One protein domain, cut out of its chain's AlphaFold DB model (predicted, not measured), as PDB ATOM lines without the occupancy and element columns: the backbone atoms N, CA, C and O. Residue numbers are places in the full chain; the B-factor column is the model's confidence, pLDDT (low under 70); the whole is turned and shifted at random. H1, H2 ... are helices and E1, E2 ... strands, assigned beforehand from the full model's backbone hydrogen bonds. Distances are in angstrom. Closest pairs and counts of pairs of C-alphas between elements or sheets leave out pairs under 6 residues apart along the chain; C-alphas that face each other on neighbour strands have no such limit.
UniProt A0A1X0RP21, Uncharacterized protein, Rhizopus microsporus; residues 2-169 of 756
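Overview. This is residues 2 to 169 of the 756 residues of an uncharacterized protein of Rhizopus microsporus (UniProt A0A1X0RP21). The domain has little regular structure: the helical hairpin H3-H4, with H5 by H4, lies across from H2 and two strand pairs, with H1 between. The 168 printed residues, 64 in named elements of mixed class, run H1 H2 E1 E2 E3 E4 H3 H4 H5. It is only just compact, close to loose: radius of gyration of the C-alphas 18.1 A, spans 48 by 40 by 28 A.

Arrangement. Start at H1, residues 2 to 8; H2, 31 to 34, touches no helix. E1, 38 to 42, and E2, 45 to 49, form an antiparallel hairpin (N 40 to O 47, 3.0 A). E3, 57 to 59, and E4, 70 to 72, are parallel (N 58 to O 70, 2.9 A). H3, 80 to 91, touches H4, 140 to 158; their closest C-alphas, Phe 88 and Ser 154, are 5.0 A apart. H5, 163 to 168, touches H4 at residues 153 to 157 alone.

Along the chain. Find C-alpha 140 at (-47.157, 38.556, -8.689); H4 runs 26.6 A to C-alpha 158.

Size, cuts and confidence. No cut; links H1-H2 and H3-H4 are long; pLDDT is under 70 at 21 residues, among them 60 to 69.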
ATOM      1  N   ALA A   2     -37.171  26.251   4.423       93.69
ATOM      2  CA  ALA A   2     -37.153  25.008   5.224       93.69
ATOM      3  C   ALA A   2     -36.388  25.110   6.567       93.69
ATOM      4  O   ALA A   2     -36.956  24.821   7.613       93.69
ATOM      5  N   ILE A   3     -35.150  25.628   6.564       93.06
ATOM      6  CA  ILE A   3     -34.351  25.828   7.795       93.06
ATOM      7  C   ILE A   3     -35.065  26.724   8.823       93.06
ATOM      8  O   ILE A   3     -34.979  26.456  10.013       93.06
ATOM      9  N   HIS A   4     -35.798  27.757   8.390       92.44
ATOM     10  CA  HIS A   4     -36.583  28.603   9.296       92.44
ATOM     11  C   HIS A   4     -37.720  27.803   9.927       92.44
ATOM     12  O   HIS A   4     -37.771  27.719  11.144       92.44
ATOM     13  N   TYR A   5     -38.547  27.121   9.127       94.00
ATOM     14  CA  TYR A   5     -39.629  26.269   9.641       94.00
ATOM     15  C   TYR A   5     -39.137  25.252  10.696       94.00
ATOM     16  O   TYR A   5     -39.754  25.113  11.753       94.00
ATOM     17  N   LEU A   6     -37.970  24.635  10.459       93.12
ATOM     18  CA  LEU A   6     -37.301  23.703  11.380       93.12
ATOM     19  C   LEU A   6     -36.711  24.347  12.655       93.12
ATOM     20  O   LEU A   6     -36.386  23.622  13.594       93.12
ATOM     21  N   ILE A   7     -36.560  25.673  12.704       90.75
ATOM     22  CA  ILE A   7     -36.164  26.438  13.901       90.75
ATOM     23  C   ILE A   7     -37.405  26.967  14.643       90.75
ATOM     24  O   ILE A   7     -37.407  26.995  15.871       90.75
ATOM     25  N   THR A   8     -38.439  27.415  13.920       88.06
ATOM     26  CA  THR A   8     -39.433  28.372  14.446       88.06
ATOM     27  C   THR A   8     -40.869  27.855  14.548       88.06
ATOM     28  O   THR A   8     -41.665  28.455  15.269       88.06
ATOM     29  N   HIS A   9     -41.235  26.793  13.817       86.88
ATOM     30  CA  HIS A   9     -42.638  26.357  13.653       86.88
ATOM     31  C   HIS A   9     -42.855  24.847  13.829       86.88
ATOM     32  O   HIS A   9     -43.919  24.330  13.493       86.88
ATOM     33  N   CYS A  10     -41.857  24.151  14.367       87.44
ATOM     34  CA  CYS A  10     -41.981  22.780  14.854       87.44
ATOM     35  C   CYS A  10     -42.206  22.793  16.376       87.44
ATOM     36  O   CYS A  10     -41.796  23.744  17.049       87.44
ATOM     37  N   ASP A  11     -42.795  21.728  16.929       85.56
ATOM     38  CA  ASP A  11     -42.910  21.537  18.381       85.56
ATOM     39  C   ASP A  11     -41.519  21.292  18.987       85.56
ATOM     40  O   ASP A  11     -41.032  20.163  19.085       85.56
ATOM     41  N   GLY A  12     -40.848  22.395  19.313       86.62
ATOM     42  CA  GLY A  12     -39.418  22.446  19.591       86.62
ATOM     43  C   GLY A  12     -38.560  22.569  18.313       86.62
ATOM     44  O   GLY A  12     -38.903  22.007  17.272       86.62
ATOM     45  N   PRO A  13     -37.421  23.283  18.362       89.50
ATOM     46  CA  PRO A  13     -36.529  23.440  17.211       89.50
ATOM     47  C   PRO A  13     -35.837  22.121  16.835       89.50
ATOM     48  O   PRO A  13     -35.073  21.560  17.622       89.50
ATOM     49  N   VAL A  14     -36.042  21.657  15.601       90.69
ATOM     50  CA  VAL A  14     -35.362  20.478  15.034       90.69
ATOM     51  C   VAL A  14     -33.870  20.772  14.843       90.69
ATOM     52  O   VAL A  14     -33.010  19.959  15.195       90.69
ATOM     53  N   VAL A  15     -33.548  21.970  14.344       89.12
ATOM     54  CA  VAL A  15     -32.174  22.463  14.153       89.12
ATOM     55  C   VAL A  15     -31.948  23.759  14.948       89.12
ATOM     56  O   VAL A  15     -32.893  24.523  15.141       89.12
ATOM     57  N   PRO A  16     -30.722  24.040  15.427       87.88
ATOM     58  CA  PRO A  16     -30.445  25.250  16.194       87.88
ATOM     59  C   PRO A  16     -30.277  26.479  15.292       87.88
ATOM     60  O   PRO A  16     -29.648  26.406  14.234       87.88
ATOM     61  N   CYS A  17     -30.717  27.650  15.762       89.31
ATOM     62  CA  CYS A  17     -30.258  28.913  15.190       89.31
ATOM     63  C   CYS A  17     -28.790  29.153  15.578       89.31
ATOM     64  O   CYS A  17     -28.484  29.463  16.729       89.31
ATOM     65  N   LEU A  18     -27.867  29.044  14.618       88.88
ATOM     66  CA  LEU A  18     -26.436  29.221  14.890       88.88
ATOM     67  C   LEU A  18     -26.039  30.668  15.240       88.88
ATOM     68  O   LEU A  18     -24.950  30.855  15.771       88.88
ATOM     69  N   GLN A  19     -26.885  31.674  14.984       88.38
ATOM     70  CA  GLN A  19     -26.650  33.078  15.380       88.38
ATOM     71  C   GLN A  19     -27.412  33.503  16.650       88.38
ATOM     72  O   GLN A  19     -27.237  34.624  17.117       88.38
ATOM     73  N   ASN A  20     -28.268  32.639  17.202       85.50
ATOM     74  CA  ASN A  20     -29.072  32.915  18.391       85.50
ATOM     75  C   ASN A  20     -29.422  31.587  19.082       85.50
ATOM     76  O   ASN A  20     -30.528  31.063  18.934       85.50
ATOM     77  N   LEU A  21     -28.446  30.981  19.766       82.88
ATOM     78  CA  LEU A  21     -28.645  29.670  20.382       82.88
ATOM     79  C   LEU A  21     -29.263  29.776  21.784       82.88
ATOM     80  O   LEU A  21     -28.739  30.510  22.621       82.88
ATOM     81  N   PRO A  22     -30.283  28.957  22.104       72.75
ATOM     82  CA  PRO A  22     -30.939  28.957  23.415       72.75
ATOM     83  C   PRO A  22     -30.094  28.325  24.539       72.75
ATOM     84  O   PRO A  22     -30.595  28.121  25.642       72.75
ATOM     85  N   VAL A  23     -28.825  27.976  24.285       74.62
ATOM     86  CA  VAL A  23     -27.920  27.352  25.264       74.62
ATOM     87  C   VAL A  23     -26.557  28.057  25.301       74.62
ATOM     88  O   VAL A  23     -26.010  28.396  24.249       74.62
ATOM     89  N   PRO A  24     -25.958  28.259  26.490       78.06
ATOM     90  CA  PRO A  24     -24.694  28.973  26.620       78.06
ATOM     91  C   PRO A  24     -23.532  28.182  26.002       78.06
ATOM     92  O   PRO A  24     -23.219  27.060  26.401       78.06
ATOM     93  N   CYS A  25     -22.837  28.793  25.043       82.12
ATOM     94  CA  CYS A  25     -21.668  28.193  24.405       82.12
ATOM     95  C   CYS A  25     -20.499  28.029  25.390       82.12
ATOM     96  O   CYS A  25     -19.954  29.010  25.900       82.12
ATOM     97  N   THR A  26     -20.030  26.796  25.574       82.00
ATOM     98  CA  THR A  26     -18.882  26.454  26.431       82.00
ATOM     99  C   THR A  26     -17.535  26.747  25.762       82.00
ATOM    100  O   THR A  26     -16.669  27.354  26.391       82.00
ATOM    101  N   SER A  27     -17.370  26.404  24.475       83.50
ATOM    102  CA  SER A  27     -16.124  26.602  23.710       83.50
ATOM    103  C   SER A  27     -15.551  28.020  23.833       83.50
ATOM    104  O   SER A  27     -16.291  29.008  23.835       83.50
ATOM    105  N   LYS A  28     -14.217  28.113  23.920       83.56
ATOM    106  CA  LYS A  28     -13.452  29.374  23.919       83.56
ATOM    107  C   LYS A  28     -13.061  29.838  22.510       83.56
ATOM    108  O   LYS A  28     -12.924  31.033  22.297       83.56
ATOM    109  N   ILE A  29     -12.914  28.903  21.568       85.25
ATOM    110  CA  ILE A  29     -12.501  29.159  20.174       85.25
ATOM    111  C   ILE A  29     -13.686  29.399  19.226       85.25
ATOM    112  O   ILE A  29     -13.497  29.598  18.029       85.25
ATOM    113  N   CYS A  30     -14.915  29.350  19.744       86.75
ATOM    114  CA  CYS A  30     -16.118  29.484  18.936       86.75
ATOM    115  C   CYS A  30     -16.227  30.875  18.295       86.75
ATOM    116  O   CYS A  30     -16.084  31.882  18.993       86.75
ATOM    117  N   ASN A  31     -16.550  30.912  16.999       87.25
ATOM    118  CA  ASN A  31     -16.685  32.136  16.208       87.25
ATOM    119  C   ASN A  31     -17.606  33.174  16.882       87.25
ATOM    120  O   ASN A  31     -17.231  34.338  16.973       87.25
ATOM    121  N   TRP A  32     -18.723  32.741  17.475       88.12
ATOM    122  CA  TRP A  32     -19.627  33.588  18.265       88.12
ATOM    123  C   TRP A  32     -18.926  34.468  19.314       88.12
ATOM    124  O   TRP A  32     -19.328  35.608  19.536       88.12
ATOM    125  N   LYS A  33     -17.882  33.939  19.968       86.94
ATOM    126  CA  LYS A  33     -17.100  34.653  20.989       86.94
ATOM    127  C   LYS A  33     -15.885  35.361  20.404       86.94
ATOM    128  O   LYS A  33     -15.553  36.454  20.849       86.94
ATOM    129  N   THR A  34     -15.199  34.741  19.443       87.12
ATOM    130  CA  THR A  34     -13.975  35.305  18.851       87.12
ATOM    131  C   THR A  34     -14.260  36.405  17.827       87.12
ATOM    132  O   THR A  34     -13.347  37.149  17.486       87.12
ATOM    133  N   SER A  35     -15.510  36.525  17.357       85.62
ATOM    134  CA  SER A  35     -15.985  37.497  16.357       85.62
ATOM    135  C   SER A  35     -15.115  37.552  15.093       85.62
ATOM    136  O   SER A  35     -14.916  38.609  14.495       85.62
ATOM    137  N   GLN A  36     -14.539  36.410  14.701       84.81
ATOM    138  CA  GLN A  36     -13.662  36.331  13.535       84.81
ATOM    139  C   GLN A  36     -14.472  36.536  12.243       84.81
ATOM    140  O   GLN A  36     -15.466  35.832  12.047       84.81
ATOM    141  N   PRO A  37     -14.061  37.448  11.337       85.25
ATOM    142  CA  PRO A  37     -14.762  37.654  10.076       85.25
ATOM    143  C   PRO A  37     -14.792  36.380   9.232       85.25
ATOM    144  O   PRO A  37     -13.750  35.775   8.966       85.25
ATOM    145  N   VAL A  38     -15.981  35.995   8.779       82.88
ATOM    146  CA  VAL A  38     -16.181  34.827   7.918       82.88
ATOM    147  C   VAL A  38     -15.724  35.183   6.511       82.88
ATOM    148  O   VAL A  38     -16.242  36.131   5.926       82.88
ATOM    149  N   VAL A  39     -14.759  34.445   5.963       79.62
ATOM    150  CA  VAL A  39     -14.383  34.577   4.550       79.62
ATOM    151  C   VAL A  39     -15.297  33.672   3.730       79.62
ATOM    152  O   VAL A  39     -15.346  32.473   3.986       79.62
ATOM    153  N   ALA A  40     -16.013  34.230   2.757       76.81
ATOM    154  CA  ALA A  40     -16.863  33.463   1.848       76.81
ATOM    155  C   ALA A  40     -16.829  34.052   0.433       76.81
ATOM    156  O   ALA A  40     -16.572  35.244   0.250       76.81
ATOM    157  N   VAL A  41     -17.085  33.214  -0.576       74.88
ATOM    158  CA  VAL A  41     -17.208  33.671  -1.966       74.88
ATOM    159  C   VAL A  41     -18.607  34.241  -2.179       74.88
ATOM    160  O   VAL A  41     -19.603  33.541  -2.022       74.88
ATOM    161  N   TYR A  42     -18.672  35.510  -2.562       77.44
ATOM    162  CA  TYR A  42     -19.896  36.258  -2.816       77.44
ATOM    163  C   TYR A  42     -19.703  37.094  -4.085       77.44
ATOM    164  O   TYR A  42     -18.667  37.731  -4.249       77.44
ATOM    165  N   GLU A  43     -20.659  37.038  -5.020       79.62
ATOM    166  CA  GLU A  43     -20.579  37.727  -6.328       79.62
ATOM    167  C   GLU A  43     -19.229  37.499  -7.052       79.62
ATOM    168  O   GLU A  43     -18.633  38.392  -7.646       79.62
ATOM    169  N   ARG A  44     -18.748  36.243  -7.001       79.56
ATOM    170  CA  ARG A  44     -17.459  35.752  -7.544       79.56
ATOM    171  C   ARG A  44     -16.192  36.317  -6.868       79.56
ATOM    172  O   ARG A  44     -15.093  36.020  -7.326       79.56
ATOM    173  N   GLN A  45     -16.315  37.057  -5.766       72.25
ATOM    174  CA  GLN A  45     -15.200  37.626  -4.998       72.25
ATOM    175  C   GLN A  45     -15.106  37.019  -3.589       72.25
ATOM    176  O   GLN A  45     -16.114  36.636  -3.003       72.25
ATOM    177  N   LEU A  46     -13.904  36.954  -3.008       79.44
ATOM    178  CA  LEU A  46     -13.720  36.572  -1.601       79.44
ATOM    179  C   LEU A  46     -13.997  37.777  -0.695       79.44
ATOM    180  O   LEU A  46     -13.170  38.681  -0.588       79.44
ATOM    181  N   GLN A  47     -15.151  37.778  -0.029       83.56
ATOM    182  CA  GLN A  47     -15.574  38.839   0.886       83.56
ATOM    183  C   GLN A  47     -15.481  38.394   2.352       83.56
ATOM    184  O   GLN A  47     -15.423  37.200   2.658       83.56
ATOM    185  N   LYS A  48     -15.428  39.369   3.270       85.88
ATOM    186  CA  LYS A  48     -15.324  39.152   4.721       85.88
ATOM    187  C   LYS A  48     -16.573  39.661   5.429       85.88
ATOM    188  O   LYS A  48     -16.826  40.862   5.445       85.88
ATOM    189  N   PHE A  49     -17.305  38.758   6.068       85.50
ATOM    190  CA  PHE A  49     -18.564  39.049   6.746       85.50
ATOM    191  C   PHE A  49     -18.355  39.104   8.263       85.50
ATOM    192  O   PHE A  49     -17.913  38.132   8.879       85.50
ATOM    193  N   ALA A  50     -18.671  40.247   8.877       86.75
ATOM    194  CA  ALA A  50     -18.612  40.451  10.327       86.75
ATOM    195  C   ALA A  50     -19.840  39.815  11.006       86.75
ATOM    196  O   ALA A  50     -20.787  40.499  11.394       86.75
ATOM    197  N   VAL A  51     -19.857  38.481  11.051       86.44
ATOM    198  CA  VAL A  51     -21.028  37.670  11.403       86.44
ATOM    199  C   VAL A  51     -20.634  36.635  12.446       86.44
ATOM    200  O   VAL A  51     -19.848  35.732  12.169       86.44
ATOM    201  N   ASN A  52     -21.214  36.766  13.636       88.56
ATOM    202  CA  ASN A  52     -20.959  35.888  14.772       88.56
ATOM    203  C   ASN A  52     -21.916  34.690  14.736       88.56
ATOM    204  O   ASN A  52     -23.133  34.874  14.708       88.56
ATOM    205  N   TYR A  53     -21.386  33.467  14.779       89.31
ATOM    206  CA  TYR A  53     -22.186  32.239  14.809       89.31
ATOM    207  C   TYR A  53     -21.497  31.080  15.549       89.31
ATOM    208  O   TYR A  53     -20.283  31.056  15.771       89.31
ATOM    209  N   HIS A  54     -22.279  30.083  15.948       87.81
ATOM    210  CA  HIS A  54     -21.812  28.935  16.713       87.81
ATOM    211  C   HIS A  54     -21.301  27.793  15.828       87.81
ATOM    212  O   HIS A  54     -22.008  26.834  15.542       87.81
ATOM    213  N   ASN A  55     -20.020  27.855  15.466       86.75
ATOM    214  CA  ASN A  55     -19.302  26.772  14.781       86.75
ATOM    215  C   ASN A  55     -18.899  25.583  15.689       86.75
ATOM    216  O   ASN A  55     -18.330  24.615  15.202       86.75
ATOM    217  N   CYS A  56     -19.156  25.633  17.002       84.19
ATOM    218  CA  CYS A  56     -18.710  24.615  17.969       84.19
ATOM    219  C   CYS A  56     -19.715  23.471  18.216       84.19
ATOM    220  O   CYS A  56     -19.539  22.705  19.169       84.19
ATOM    221  N   ILE A  57     -20.770  23.372  17.400       81.88
ATOM    222  CA  ILE A  57     -21.918  22.488  17.636       81.88
ATOM    223  C   ILE A  57     -22.035  21.421  16.546       81.88
ATOM    224  O   ILE A  57     -22.241  21.744  15.379       81.88
ATOM    225  N   ALA A  58     -21.982  20.155  16.957       75.00
ATOM    226  CA  ALA A  58     -22.323  19.009  16.121       75.00
ATOM    227  C   ALA A  58     -23.821  18.688  16.217       75.00
ATOM    228  O   ALA A  58     -24.413  18.759  17.297       75.00
ATOM    229  N   MET A  59     -24.416  18.209  15.125       71.31
ATOM    230  CA  MET A  59     -25.605  17.353  15.223       71.31
ATOM    231  C   MET A  59     -25.184  15.973  15.754       71.31
ATOM    232  O   MET A  59     -24.054  15.543  15.531       71.31
ATOM    233  N   LYS A  60     -26.083  15.242  16.427       63.19
ATOM    234  CA  LYS A  60     -25.781  13.923  17.035       63.19
ATOM    235  C   LYS A  60     -25.258  12.863  16.036       63.19
ATOM    236  O   LYS A  60     -24.665  11.881  16.462       63.19
ATOM    237  N   SER A  61     -25.452  13.052  14.731       54.62
ATOM    238  CA  SER A  61     -24.902  12.209  13.657       54.62
ATOM    239  C   SER A  61     -23.458  12.546  13.245       54.62
ATOM    240  O   SER A  61     -22.813  11.722  12.614       54.62
ATOM    241  N   LEU A  62     -22.929  13.724  13.597       54.31
ATOM    242  CA  LEU A  62     -21.642  14.258  13.111       54.31
ATOM    243  C   LEU A  62     -20.536  14.232  14.187       54.31
ATOM    244  O   LEU A  62     -19.640  15.074  14.203       54.31
ATOM    245  N   ILE A  63     -20.611  13.281  15.123       51.75
ATOM    246  CA  ILE A  63     -19.781  13.241  16.345       51.75
ATOM    247  C   ILE A  63     -18.286  12.972  16.065       51.75
ATOM    248  O   ILE A  63     -17.448  13.273  16.911       51.75
ATOM    249  N   HIS A  64     -17.927  12.451  14.890       51.91
ATOM    250  CA  HIS A  64     -16.544  12.078  14.558       51.91
ATOM    251  C   HIS A  64     -15.606  13.258  14.233       51.91
ATOM    252  O   HIS A  64     -14.397  13.057  14.145       51.91
ATOM    253  N   LEU A  65     -16.123  14.484  14.089       54.12
ATOM    254  CA  LEU A  65     -15.322  15.664  13.742       54.12
ATOM    255  C   LEU A  65     -14.740  16.354  15.000       54.12
ATOM    256  O   LEU A  65     -15.502  16.782  15.872       54.12
ATOM    257  N   PRO A  66     -13.405  16.535  15.104       53.03
ATOM    258  CA  PRO A  66     -12.721  16.878  16.362       53.03
ATOM    259  C   PRO A  66     -12.926  18.322  16.856       53.03
ATOM    260  O   PRO A  66     -12.494  18.663  17.956       53.03
ATOM    261  N   ASN A  67     -13.573  19.181  16.064       58.84
ATOM    262  CA  ASN A  67     -13.711  20.616  16.344       58.84
ATOM    263  C   ASN A  67     -14.969  20.986  17.158       58.84
ATOM    264  O   ASN A  67     -15.128  22.142  17.566       58.84
ATOM    265  N   TYR A  68     -15.874  20.034  17.407       61.25
ATOM    266  CA  TYR A  68     -17.148  20.288  18.082       61.25
ATOM    267  C   TYR A  68     -17.083  20.015  19.590       61.25
ATOM    268  O   TYR A  68     -16.713  18.931  20.033       61.25
ATOM    269  N   THR A  69     -17.493  20.994  20.402       65.31
ATOM    270  CA  THR A  69     -17.486  20.895  21.878       65.31
ATOM    271  C   THR A  69     -18.855  20.585  22.475       65.31
ATOM    272  O   THR A  69     -18.967  20.369  23.680       65.31
ATOM    273  N   SER A  70     -19.903  20.656  21.656       71.50
ATOM    274  CA  SER A  70     -21.298  20.614  22.081       71.50
ATOM    275  C   SER A  70     -22.117  19.825  21.063       71.50
ATOM    276  O   SER A  70     -21.925  19.985  19.861       71.50
ATOM    277  N   ILE A  71     -23.053  19.000  21.531       76.12
ATOM    278  CA  ILE A  71     -23.956  18.228  20.666       76.12
ATOM    279  C   ILE A  71     -25.352  18.837  20.763       76.12
ATOM    280  O   ILE A  71     -25.922  18.889  21.856       76.12
ATOM    281  N   TRP A  72     -25.921  19.255  19.632       83.94
ATOM    282  CA  TRP A  72     -27.334  19.608  19.561       83.94
ATOM    283  C   TRP A  72     -28.195  18.359  19.752       83.94
ATOM    284  O   TRP A  72     -28.024  17.340  19.075       83.94
ATOM    285  N   LYS A  73     -29.143  18.456  20.683       84.56
ATOM    286  CA  LYS A  73     -30.190  17.464  20.908       84.56
ATOM    287  C   LYS A  73     -31.517  18.154  20.621       84.56
ATOM    288  O   LYS A  73     -31.977  18.934  21.449       84.56
ATOM    289  N   SER A  74     -32.093  17.872  19.454       87.06
ATOM    290  CA  SER A  74     -33.467  18.267  19.137       87.06
ATOM    291  C   SER A  74     -34.405  17.774  20.250       87.06
ATOM    292  O   SER A  74     -34.360  16.580  20.559       87.06
ATOM    293  N   PRO A  75     -35.239  18.641  20.851       88.00
ATOM    294  CA  PRO A  75     -36.374  18.206  21.659       88.00
ATOM    295  C   PRO A  75     -37.529  17.694  20.785       88.00
ATOM    296  O   PRO A  75     -38.371  16.949  21.275       88.00
ATOM    297  N   ASN A  76     -37.569  18.074  19.504       91.44
ATOM    298  CA  ASN A  76     -38.593  17.635  18.568       91.44
ATOM    299  C   ASN A  76     -38.386  16.168  18.157       91.44
ATOM    300  O   ASN A  76     -37.267  15.762  17.820       91.44
ATOM    301  N   THR A  77     -39.486  15.413  18.158       91.56
ATOM    302  CA  THR A  77     -39.579  13.993  17.777       91.56
ATOM    303  C   THR A  77     -40.600  13.755  16.656       91.56
ATOM    304  O   THR A  77     -41.095  12.641  16.502       91.56
ATOM    305  N   THR A  78     -40.978  14.798  15.912       93.31
ATOM    306  CA  THR A  78     -42.001  14.731  14.861       93.31
ATOM    307  C   THR A  78     -41.478  13.962  13.644       93.31
ATOM    308  O   THR A  78     -40.340  14.150  13.216       93.31
ATOM    309  N   GLU A  79     -42.312  13.100  13.062       91.81
ATOM    310  CA  GLU A  79     -41.945  12.326  11.873       91.81
ATOM    311  C   GLU A  79     -41.716  13.216  10.642       91.81
ATOM    312  O   GLU A  79     -42.381  14.238  10.455       91.81
ATOM    313  N   LEU A  80     -40.806  12.793   9.756       91.19
ATOM    314  CA  LEU A  80     -40.415  13.568   8.574       91.19
ATOM    315  C   LEU A  80     -41.599  13.877   7.642       91.19
ATOM    316  O   LEU A  80     -41.669  14.981   7.111       91.19
ATOM    317  N   GLY A  81     -42.549  12.947   7.478       90.81
ATOM    318  CA  GLY A  81     -43.764  13.181   6.687       90.81
ATOM    319  C   GLY A  81     -44.644  14.290   7.273       90.81
ATOM    320  O   GLY A  81     -45.106  15.166   6.544       90.81
ATOM    321  N   THR A  82     -44.797  14.315   8.598       92.88
ATOM    322  CA  THR A  82     -45.548  15.348   9.325       92.88
ATOM    323  C   THR A  82     -44.840  16.704   9.274       92.88
ATOM    324  O   THR A  82     -45.491  17.717   9.027       92.88
ATOM    325  N   LEU A  83     -43.507  16.736   9.423       94.94
ATOM    326  CA  LEU A  83     -42.700  17.952   9.235       94.94
ATOM    327  C   LEU A  83     -42.812  18.498   7.804       94.94
ATOM    328  O   LEU A  83     -42.882  19.710   7.608       94.94
ATOM    329  N   LEU A  84     -42.847  17.618   6.801       94.69
ATOM    330  CA  LEU A  84     -42.947  17.987   5.391       94.69
ATOM    331  C   LEU A  84     -44.336  18.542   5.045       94.69
ATOM    332  O   LEU A  84     -44.434  19.630   4.477       94.69
ATOM    333  N   LEU A  85     -45.410  17.858   5.453       94.81
ATOM    334  CA  LEU A  85     -46.785  18.358   5.335       94.81
ATOM    335  C   LEU A  85     -46.957  19.696   6.072       94.81
ATOM    336  O   LEU A  85     -47.532  20.634   5.524       94.81
ATOM    337  N   GLY A  86     -46.415  19.812   7.288       95.19
ATOM    338  CA  GLY A  86     -46.433  21.042   8.076       95.19
ATOM    339  C   GLY A  86     -45.685  22.201   7.409       95.19
ATOM    340  O   GLY A  86     -46.184  23.324   7.408       95.19
ATOM    341  N   PHE A  87     -44.544  21.934   6.767       96.19
ATOM    342  CA  PHE A  87     -43.790  22.914   5.981       96.19
ATOM    343  C   PHE A  87     -44.608  23.458   4.797       96.19
ATOM    344  O   PHE A  87     -44.691  24.679   4.627       96.19
ATOM    345  N   PHE A  88     -45.251  22.584   4.012       96.06
ATOM    346  CA  PHE A  88     -46.110  23.009   2.901       96.06
ATOM    347  C   PHE A  88     -47.354  23.769   3.398       96.06
ATOM    348  O   PHE A  88     -47.659  24.852   2.895       96.06
ATOM    349  N   ASN A  89     -48.018  23.271   4.450       94.56
ATOM    350  CA  ASN A  89     -49.190  23.921   5.044       94.56
ATOM    351  C   ASN A  89     -48.865  25.281   5.706       94.56
ATOM    352  O   ASN A  89     -49.717  26.169   5.769       94.56
ATOM    353  N   TYR A  90     -47.632  25.474   6.183       94.56
ATOM    354  CA  TYR A  90     -47.176  26.762   6.704       94.56
ATOM    355  C   TYR A  90     -46.937  27.781   5.579       94.56
ATOM    356  O   TYR A  90     -47.355  28.932   5.700       94.56
ATOM    357  N   TYR A  91     -46.287  27.385   4.479       94.12
ATOM    358  CA  TYR A  91     -45.796  28.337   3.474       94.12
ATOM    359  C   TYR A  91     -46.750  28.689   2.324       94.12
ATOM    360  O   TYR A  91     -46.492  29.684   1.651       94.12
ATOM    361  N   TRP A  92     -47.878  27.990   2.134       92.75
ATOM    362  CA  TRP A  92     -48.924  28.460   1.200       92.75
ATOM    363  C   TRP A  92     -49.691  29.695   1.714       92.75
ATOM    364  O   TRP A  92     -50.437  30.332   0.972       92.75
ATOM    365  N   GLN A  93     -49.510  30.060   2.986       89.06
ATOM    366  CA  GLN A  93     -50.115  31.248   3.582       89.06
ATOM    367  C   GLN A  93     -49.244  32.481   3.293       89.06
ATOM    368  O   GLN A  93     -48.105  32.578   3.753       89.06
ATOM    369  N   SER A  94     -49.792  33.474   2.590       84.12
ATOM    370  CA  SER A  94     -49.068  34.703   2.216       84.12
ATOM    371  C   SER A  94     -48.511  35.495   3.413       84.12
ATOM    372  O   SER A  94     -47.458  36.123   3.312       84.12
ATOM    373  N   SER A  95     -49.150  35.399   4.583       85.25
ATOM    374  CA  SER A  95     -48.723  36.016   5.851       85.25
ATOM    375  C   SER A  95     -47.484  35.372   6.503       85.25
ATOM    376  O   SER A  95     -47.025  35.831   7.557       85.25
ATOM    377  N   ASN A  96     -46.935  34.312   5.902       88.50
ATOM    378  CA  ASN A  96     -45.803  33.529   6.408       88.50
ATOM    379  C   ASN A  96     -44.531  33.665   5.541       88.50
ATOM    380  O   ASN A  96     -43.533  32.988   5.795       88.50
ATOM    381  N   LEU A  97     -44.543  34.552   4.537       87.75
ATOM    382  CA  LEU A  97     -43.481  34.707   3.531       87.75
ATOM    383  C   LEU A  97     -42.306  35.614   3.936       87.75
ATOM    384  O   LEU A  97     -41.313  35.686   3.209       87.75
ATOM    385  N   ALA A  98     -42.391  36.273   5.096       88.00
ATOM    386  CA  ALA A  98     -41.256  36.917   5.754       88.00
ATOM    387  C   ALA A  98     -40.475  35.869   6.566       88.00
ATOM    388  O   ALA A  98     -41.033  35.205   7.439       88.00
ATOM    389  N   VAL A  99     -39.191  35.690   6.247       88.88
ATOM    390  CA  VAL A  99     -38.368  34.568   6.716       88.88
ATOM    391  C   VAL A  99     -36.972  35.042   7.125       88.88
ATOM    392  O   VAL A  99     -36.171  35.429   6.272       88.88
ATOM    393  N   SER A 100     -36.634  34.917   8.413       88.94
ATOM    394  CA  SER A 100     -35.265  35.102   8.920       88.94
ATOM    395  C   SER A 100     -34.824  33.940   9.804       88.94
ATOM    396  O   SER A 100     -35.471  33.606  10.791       88.94
ATOM    397  N   ILE A 101     -33.666  33.353   9.493       86.06
ATOM    398  CA  ILE A 101     -33.017  32.362  10.366       86.06
ATOM    399  C   ILE A 101     -32.124  33.005  11.441       86.06
ATOM    400  O   ILE A 101     -31.400  32.287  12.116       86.06
ATOM    401  N   ILE A 102     -32.138  34.338  11.583       83.69
ATOM    402  CA  ILE A 102     -31.323  35.080  12.563       83.69
ATOM    403  C   ILE A 102     -32.104  35.281  13.867       83.69
ATOM    404  O   ILE A 102     -31.605  34.979  14.949       83.69
ATOM    405  N   SER A 103     -33.334  35.789  13.759       67.81
ATOM    406  CA  SER A 103     -34.222  36.080  14.892       67.81
ATOM    407  C   SER A 103     -34.775  34.817  15.550       67.81
ATOM    408  O   SER A 103     -34.942  34.785  16.765       67.81
ATOM    409  N   GLY A 104     -35.039  33.772  14.758       62.97
ATOM    410  CA  GLY A 104     -35.839  32.631  15.206       62.97
ATOM    411  C   GLY A 104     -37.346  32.920  15.187       62.97
ATOM    412  O   GLY A 104     -38.095  32.298  15.935       62.97
ATOM    413  N   GLY A 105     -37.806  33.841  14.333       62.25
ATOM    414  CA  GLY A 105     -39.227  34.135  14.152       62.25
ATOM    415  C   GLY A 105     -39.509  35.008  12.927       62.25
ATOM    416  O   GLY A 105     -38.640  35.220  12.083       62.25
ATOM    417  N   LYS A 106     -40.732  35.551  12.848       61.19
ATOM    418  CA  LYS A 106     -41.189  36.397  11.725       61.19
ATOM    419  C   LYS A 106     -40.477  37.754  11.615       61.19
ATOM    420  O   LYS A 106     -40.589  38.417  10.587       61.19
ATOM    421  N   GLU A 107     -39.772  38.188  12.657       74.75
ATOM    422  CA  GLU A 107     -38.999  39.431  12.637       74.75
ATOM    423  C   GLU A 107     -37.806  39.331  11.677       74.75
ATOM    424  O   GLU A 107     -37.075  38.338  11.685       74.75
ATOM    425  N   LEU A 108     -37.570  40.389  10.895       80.19
ATOM    426  CA  LEU A 108     -36.438  40.508   9.972       80.19
ATOM    427  C   LEU A 108     -35.397  41.501  10.540       80.19
ATOM    428  O   LEU A 108     -35.392  42.675  10.161       80.19
ATOM    429  N   PRO A 109     -34.530  41.092  11.489       76.38
ATOM    430  CA  PRO A 109     -33.696  42.008  12.268       76.38
ATOM    431  C   PRO A 109     -32.739  42.823  11.388       76.38
ATOM    432  O   PRO A 109     -31.824  42.280  10.765       76.38
ATOM    433  N   GLY A 110     -32.937  44.143  11.356       73.12
ATOM    434  CA  GLY A 110     -32.139  45.079  10.555       73.12
ATOM    435  C   GLY A 110     -32.469  45.107   9.056       73.12
ATOM    436  O   GLY A 110     -31.746  45.758   8.299       73.12
ATOM    437  N   TYR A 111     -33.535  44.431   8.618       79.56
ATOM    438  CA  TYR A 111     -34.080  44.564   7.268       79.56
ATOM    439  C   TYR A 111     -35.149  45.664   7.255       79.56
ATOM    440  O   TYR A 111     -36.096  45.626   8.037       79.56
ATOM    441  N   VAL A 112     -35.010  46.640   6.355       76.12
ATOM    442  CA  VAL A 112     -35.990  47.720   6.175       76.12
ATOM    443  C   VAL A 112     -36.773  47.459   4.895       76.12
ATOM    444  O   VAL A 112     -36.192  47.310   3.820       76.12
ATOM    445  N   PHE A 113     -38.098  47.424   5.003       73.81
ATOM    446  CA  PHE A 113     -38.983  47.356   3.847       73.81
ATOM    447  C   PHE A 113     -38.907  48.693   3.087       73.81
ATOM    448  O   PHE A 113     -39.384  49.711   3.585       73.81
ATOM    449  N   LYS A 114     -38.313  48.715   1.881       69.25
ATOM    450  CA  LYS A 114     -38.509  49.853   0.962       69.25
ATOM    451  C   LYS A 114     -40.004  49.886   0.599       69.25
ATOM    452  O   LYS A 114     -40.524  48.891   0.095       69.25
ATOM    453  N   LYS A 115     -40.672  51.007   0.890       60.97
ATOM    454  CA  LYS A 115     -42.124  51.220   0.738       60.97
ATOM    455  C   LYS A 115     -42.632  50.734  -0.626       60.97
ATOM    456  O   LYS A 115     -42.020  51.030  -1.649       60.97
ATOM    457  N   GLY A 116     -43.720  49.968  -0.643       59.53
ATOM    458  CA  GLY A 116     -44.288  49.372  -1.859       59.53
ATOM    459  C   GLY A 116     -43.589  48.094  -2.348       59.53
ATOM    460  O   GLY A 116     -44.114  47.423  -3.232       59.53
ATOM    461  N   ARG A 117     -42.455  47.686  -1.755       60.59
ATOM    462  CA  ARG A 117     -41.799  46.379  -1.999       60.59
ATOM    463  C   ARG A 117     -42.140  45.342  -0.914       60.59
ATOM    464  O   ARG A 117     -41.352  44.439  -0.642       60.59
ATOM    465  N   GLU A 118     -43.302  45.507  -0.284       64.19
ATOM    466  CA  GLU A 118     -43.841  44.654   0.788       64.19
ATOM    467  C   GLU A 118     -44.512  43.377   0.250       64.19
ATOM    468  O   GLU A 118     -44.564  42.365   0.946       64.19
ATOM    469  N   ASN A 119     -44.963  43.395  -1.008       65.06
ATOM    470  CA  ASN A 119     -45.571  42.249  -1.681       65.06
ATOM    471  C   ASN A 119     -44.485  41.329  -2.269       65.06
ATOM    472  O   ASN A 119     -43.790  41.710  -3.212       65.06
ATOM    473  N   GLY A 120     -44.343  40.113  -1.736       80.62
ATOM    474  CA  GLY A 120     -43.438  39.089  -2.271       80.62
ATOM    475  C   GLY A 120     -42.814  38.196  -1.199       80.62
ATOM    476  O   GLY A 120     -43.056  38.358  -0.004       80.62
ATOM    477  N   ILE A 121     -41.975  37.250  -1.628       88.31
ATOM    478  CA  ILE A 121     -41.217  36.392  -0.708       88.31
ATOM    479  C   ILE A 121     -39.983  37.150  -0.201       88.31
ATOM    480  O   ILE A 121     -39.204  37.691  -0.993       88.31
ATOM    481  N   ILE A 122     -39.776  37.180   1.119       89.00
ATOM    482  CA  ILE A 122     -38.638  37.860   1.746       89.00
ATOM    483  C   ILE A 122     -37.859  36.868   2.605       89.00
ATOM    484  O   ILE A 122     -38.234  36.562   3.733       89.00
ATOM    485  N   VAL A 123     -36.739  36.385   2.064       90.81
ATOM    486  CA  VAL A 123     -35.784  35.524   2.770       90.81
ATOM    487  C   VAL A 123     -34.552  36.357   3.095       90.81
ATOM    488  O   VAL A 123     -33.787  36.699   2.194       90.81
ATOM    489  N   GLN A 124     -34.364  36.696   4.370       90.31
ATOM    490  CA  GLN A 124     -33.204  37.461   4.820       90.31
ATOM    491  C   GLN A 124     -31.921  36.628   4.675       90.31
ATOM    492  O   GLN A 124     -31.858  35.485   5.133       90.31
ATOM    493  N   ASP A 125     -30.892  37.209   4.060       89.69
ATOM    494  CA  ASP A 125     -29.558  36.611   4.002       89.69
ATOM    495  C   ASP A 125     -28.911  36.616   5.411       89.69
ATOM    496  O   ASP A 125     -28.865  37.670   6.059       89.69
ATOM    497  N   PRO A 126     -28.423  35.466   5.923       88.00
ATOM    498  CA  PRO A 126     -27.866  35.369   7.272       88.00
ATOM    499  C   PRO A 126     -26.528  36.103   7.438       88.00
ATOM    500  O   PRO A 126     -26.159  36.424   8.569       88.00
ATOM    501  N   PHE A 127     -25.799  36.381   6.352       86.81
ATOM    502  CA  PHE A 127     -24.551  37.144   6.386       86.81
ATOM    503  C   PHE A 127     -24.765  38.616   6.009       86.81
ATOM    504  O   PHE A 127     -24.114  39.500   6.567       86.81
ATOM    505  N   LEU A 128     -25.715  38.896   5.113       87.25
ATOM    506  CA  LEU A 128     -26.052  40.237   4.628       87.25
ATOM    507  C   LEU A 128     -27.472  40.646   5.036       87.25
ATOM    508  O   LEU A 128     -28.386  40.660   4.219       87.25
ATOM    509  N   ARG A 129     -27.660  41.082   6.288       85.12
ATOM    510  CA  ARG A 129     -28.985  41.384   6.885       85.12
ATOM    511  C   ARG A 129     -29.914  42.310   6.077       85.12
ATOM    512  O   ARG A 129     -31.126  42.247   6.273       85.12
ATOM    513  N   LYS A 130     -29.387  43.160   5.186       85.69
ATOM    514  CA  LYS A 130     -30.175  44.039   4.294       85.69
ATOM    515  C   LYS A 130     -30.584  43.383   2.958       85.69
ATOM    516  O   LYS A 130     -31.383  43.960   2.228       85.69
ATOM    517  N   LYS A 131     -30.057  42.202   2.616       86.75
ATOM    518  CA  LYS A 131     -30.324  41.486   1.360       86.75
ATOM    519  C   LYS A 131     -31.509  40.527   1.518       86.75
ATOM    520  O   LYS A 131     -31.540  39.700   2.426       86.75
ATOM    521  N   ASN A 132     -32.455  40.607   0.581       88.50
ATOM    522  CA  ASN A 132     -33.438  39.551   0.340       88.50
ATOM    523  C   ASN A 132     -32.868  38.583  -0.708       88.50
ATOM    524  O   ASN A 132     -32.611  38.986  -1.843       88.50
ATOM    525  N   VAL A 133     -32.690  37.314  -0.348       89.62
ATOM    526  CA  VAL A 133     -32.237  36.266  -1.274       89.62
ATOM    527  C   VAL A 133     -33.286  36.039  -2.372       89.62
ATOM    528  O   VAL A 133     -32.950  36.037  -3.554       89.62
ATOM    529  N   ALA A 134     -34.568  35.981  -2.002       89.38
ATOM    530  CA  ALA A 134     -35.712  35.737  -2.886       89.38
ATOM    531  C   ALA A 134     -36.165  36.974  -3.700       89.38
ATOM    532  O   ALA A 134     -37.313  37.062  -4.126       89.38
ATOM    533  N   HIS A 135     -35.277  37.942  -3.943       84.81
ATOM    534  CA  HIS A 135     -35.575  39.187  -4.667       84.81
ATOM    535  C   HIS A 135     -36.106  39.005  -6.106       84.81
ATOM    536  O   HIS A 135     -36.758  39.910  -6.622       84.81
ATOM    537  N   THR A 136     -35.861  37.855  -6.740       81.94
ATOM    538  CA  THR A 136     -36.430  37.462  -8.044       81.94
ATOM    539  C   THR A 136     -37.898  37.019  -7.952       81.94
ATOM    540  O   THR A 136     -38.643  37.118  -8.925       81.94
ATOM    541  N   CYS A 137     -38.359  36.599  -6.772       81.88
ATOM    542  CA  CYS A 137     -39.723  36.131  -6.492       81.88
ATOM    543  C   CYS A 137     -40.669  37.289  -6.099       81.88
ATOM    544  O   CYS A 137     -41.518  37.140  -5.221       81.88
ATOM    545  N   ARG A 138     -40.477  38.474  -6.704       73.44
ATOM    546  CA  ARG A 138     -41.293  39.687  -6.480       73.44
ATOM    547  C   ARG A 138     -42.465  39.840  -7.451       73.44
ATOM    548  O   ARG A 138     -43.400  40.569  -7.148       73.44
ATOM    549  N   ARG A 139     -42.391  39.209  -8.626       79.75
ATOM    550  CA  ARG A 139     -43.476  39.216  -9.618       79.75
ATOM    551  C   ARG A 139     -44.706  38.500  -9.053       79.75
ATOM    552  O   ARG A 139     -44.553  37.465  -8.401       79.75
ATOM    553  N   LYS A 140     -45.900  39.056  -9.276       81.81
ATOM    554  CA  LYS A 140     -47.157  38.556  -8.689       81.81
ATOM    555  C   LYS A 140     -47.480  37.152  -9.201       81.81
ATOM    556  O   LYS A 140     -47.863  36.291  -8.423       81.81
ATOM    557  N   GLU A 141     -47.213  36.919 -10.476       82.81
ATOM    558  CA  GLU A 141     -47.410  35.662 -11.192       82.81
ATOM    559  C   GLU A 141     -46.507  34.572 -10.593       82.81
ATOM    560  O   GLU A 141     -46.973  33.501 -10.214       82.81
ATOM    561  N   ASN A 142     -45.219  34.887 -10.395       84.50
ATOM    562  CA  ASN A 142     -44.260  33.989  -9.742       84.50
ATOM    563  C   ASN A 142     -44.683  33.657  -8.302       84.50
ATOM    564  O   ASN A 142     -44.512  32.526  -7.855       84.50
ATOM    565  N   LEU A 143     -45.218  34.637  -7.565       85.81
ATOM    566  CA  LEU A 143     -45.715  34.432  -6.207       85.81
ATOM    567  C   LEU A 143     -46.953  33.522  -6.191       85.81
ATOM    568  O   LEU A 143     -47.021  32.613  -5.368       85.81
ATOM    569  N   GLU A 144     -47.908  33.743  -7.093       86.62
ATOM    570  CA  GLU A 144     -49.137  32.950  -7.199       86.62
ATOM    571  C   GLU A 144     -48.846  31.499  -7.607       86.62
ATOM    572  O   GLU A 144     -49.388  30.587  -6.984       86.62
ATOM    573  N   LEU A 145     -47.910  31.267  -8.536       88.88
ATOM    574  CA  LEU A 145     -47.418  29.925  -8.879       88.88
ATOM    575  C   LEU A 145     -46.775  29.220  -7.673       88.88
ATOM    576  O   LEU A 145     -47.129  28.085  -7.357       88.88
ATOM    577  N   ILE A 146     -45.871  29.897  -6.955       91.00
ATOM    578  CA  ILE A 146     -45.186  29.323  -5.786       91.00
ATOM    579  C   ILE A 146     -46.181  28.995  -4.659       91.00
ATOM    580  O   ILE A 146     -46.093  27.927  -4.053       91.00
ATOM    581  N   LEU A 147     -47.142  29.881  -4.377       90.50
ATOM    582  CA  LEU A 147     -48.187  29.635  -3.377       90.50
ATOM    583  C   LEU A 147     -49.147  28.516  -3.804       90.50
ATOM    584  O   LEU A 147     -49.529  27.699  -2.964       90.50
ATOM    585  N   GLY A 148     -49.480  28.443  -5.096       90.19
ATOM    586  CA  GLY A 148     -50.240  27.346  -5.692       90.19
ATOM    587  C   GLY A 148     -49.557  25.996  -5.484       90.19
ATOM    588  O   GLY A 148     -50.203  25.056  -5.027       90.19
ATOM    589  N   GLU A 149     -48.241  25.913  -5.697       92.12
ATOM    590  CA  GLU A 149     -47.472  24.688  -5.443       92.12
ATOM    591  C   GLU A 149     -47.369  24.329  -3.960       92.12
ATOM    592  O   GLU A 149     -47.545  23.161  -3.605       92.12
ATOM    593  N   PHE A 150     -47.168  25.306  -3.064       94.00
ATOM    594  CA  PHE A 150     -47.230  25.037  -1.623       94.00
ATOM    595  C   PHE A 150     -48.606  24.474  -1.214       94.00
ATOM    596  O   PHE A 150     -48.672  23.530  -0.422       94.00
ATOM    597  N   PHE A 151     -49.700  24.997  -1.780       93.75
ATOM    598  CA  PHE A 151     -51.057  24.500  -1.535       93.75
ATOM    599  C   PHE A 151     -51.289  23.106  -2.141       93.75
ATOM    600  O   PHE A 151     -51.767  22.217  -1.435       93.75
ATOM    601  N   ARG A 152     -50.907  22.879  -3.408       93.56
ATOM    602  CA  ARG A 152     -51.036  21.591  -4.113       93.56
ATOM    603  C   ARG A 152     -50.285  20.481  -3.381       93.56
ATOM    604  O   ARG A 152     -50.870  19.442  -3.080       93.56
ATOM    605  N   ALA A 153     -49.025  20.722  -3.020       93.06
ATOM    606  CA  ALA A 153     -48.210  19.777  -2.265       93.06
ATOM    607  C   ALA A 153     -48.791  19.502  -0.868       93.06
ATOM    608  O   ALA A 153     -48.912  18.342  -0.473       93.06
ATOM    609  N   SER A 154     -49.235  20.542  -0.145       94.19
ATOM    610  CA  SER A 154     -49.930  20.373   1.139       94.19
ATOM    611  C   SER A 154     -51.190  19.516   0.989       94.19
ATOM    612  O   SER A 154     -51.437  18.641   1.819       94.19
ATOM    613  N   LYS A 155     -51.990  19.747  -0.059       92.75
ATOM    614  CA  LYS A 155     -53.222  18.998  -0.321       92.75
ATOM    615  C   LYS A 155     -52.942  17.545  -0.671       92.75
ATOM    616  O   LYS A 155     -53.538  16.678  -0.035       92.75
ATOM    617  N   LEU A 156     -52.036  17.255  -1.600       90.38
ATOM    618  CA  LEU A 156     -51.706  15.879  -1.977       90.38
ATOM    619  C   LEU A 156     -51.137  15.083  -0.788       90.38
ATOM    620  O   LEU A 156     -51.641  14.001  -0.489       90.38
ATOM    621  N   LEU A 157     -50.189  15.641  -0.026       92.31
ATOM    622  CA  LEU A 157     -49.666  14.974   1.174       92.31
ATOM    623  C   LEU A 157     -50.763  14.739   2.232       92.31
ATOM    624  O   LEU A 157     -50.794  13.679   2.852       92.31
ATOM    625  N   SER A 158     -51.707  15.676   2.403       92.44
ATOM    626  CA  SER A 158     -52.830  15.512   3.347       92.44
ATOM    627  C   SER A 158     -53.837  14.414   2.967       92.44
ATOM    628  O   SER A 158     -54.531  13.914   3.845       92.44
ATOM    629  N   HIS A 159     -53.884  13.999   1.694       90.94
ATOM    630  CA  HIS A 159     -54.684  12.857   1.224       90.94
ATOM    631  C   HIS A 159     -53.887  11.535   1.177       90.94
ATOM    632  O   HIS A 159     -54.401  10.529   0.696       90.94
ATOM    633  N   GLY A 160     -52.643  11.515   1.672       88.56
ATOM    634  CA  GLY A 160     -51.816  10.305   1.745       88.56
ATOM    635  C   GLY A 160     -51.055   9.943   0.463       88.56
ATOM    636  O   GLY A 160     -50.484   8.857   0.395       88.56
ATOM    637  N   TYR A 161     -51.003  10.828  -0.541       89.44
ATOM    638  CA  TYR A 161     -50.129  10.630  -1.703       89.44
ATOM    639  C   TYR A 161     -48.648  10.690  -1.286       89.44
ATOM    640  O   TYR A 161     -48.270  11.463  -0.402       89.44
ATOM    641  N   SER A 162     -47.790   9.891  -1.931       88.69
ATOM    642  CA  SER A 162     -46.352   9.884  -1.634       88.69
ATOM    643  C   SER A 162     -45.676  11.191  -2.065       88.69
ATOM    644  O   SER A 162     -46.112  11.858  -3.003       88.69
ATOM    645  N   PHE A 163     -44.563  11.555  -1.423       89.81
ATOM    646  CA  PHE A 163     -43.802  12.742  -1.831       89.81
ATOM    647  C   PHE A 163     -43.240  12.614  -3.261       89.81
ATOM    648  O   PHE A 163     -43.247  13.580  -4.017       89.81
ATOM    649  N   GLU A 164     -42.858  11.401  -3.669       89.44
ATOM    650  CA  GLU A 164     -42.498  11.068  -5.052       89.44
ATOM    651  C   GLU A 164     -43.634  11.395  -6.038       89.44
ATOM    652  O   GLU A 164     -43.396  12.026  -7.067       89.44
ATOM    653  N   TYR A 165     -44.886  11.065  -5.693       86.25
ATOM    654  CA  TYR A 165     -46.052  11.421  -6.501       86.25
ATOM    655  C   TYR A 165     -46.201  12.945  -6.639       86.25
ATOM    656  O   TYR A 165     -46.368  13.443  -7.751       86.25
ATOM    657  N   VAL A 166     -46.056  13.691  -5.536       88.12
ATOM    658  CA  VAL A 166     -46.115  15.168  -5.522       88.12
ATOM    659  C   VAL A 166     -45.050  15.798  -6.428       88.12
ATOM    660  O   VAL A 166     -45.352  16.758  -7.139       88.12
ATOM    661  N   CYS A 167     -43.833  15.245  -6.444       86.94
ATOM    662  CA  CYS A 167     -42.742  15.699  -7.310       86.94
ATOM    663  C   CYS A 167     -42.901  15.277  -8.782       86.94
ATOM    664  O   CYS A 167     -42.496  16.019  -9.670       86.94
ATOM    665  N   SER A 168     -43.485  14.106  -9.053       80.81
ATOM    666  CA  SER A 168     -43.654  13.549 -10.409       80.81
ATOM    667  C   SER A 168     -44.794  14.167 -11.231       80.81
ATOM    668  O   SER A 168     -44.905  13.909 -12.430       80.81
ATOM    669  N   LYS A 169     -45.666  14.961 -10.600       68.69
ATOM    670  CA  LYS A 169     -46.801  15.630 -11.244       68.69
ATOM    671  C   LYS A 169     -46.608  17.140 -11.212       68.69
ATOM    672  O   LYS A 169     -46.541  17.712 -10.127       68.69
TER     673      LYS A 169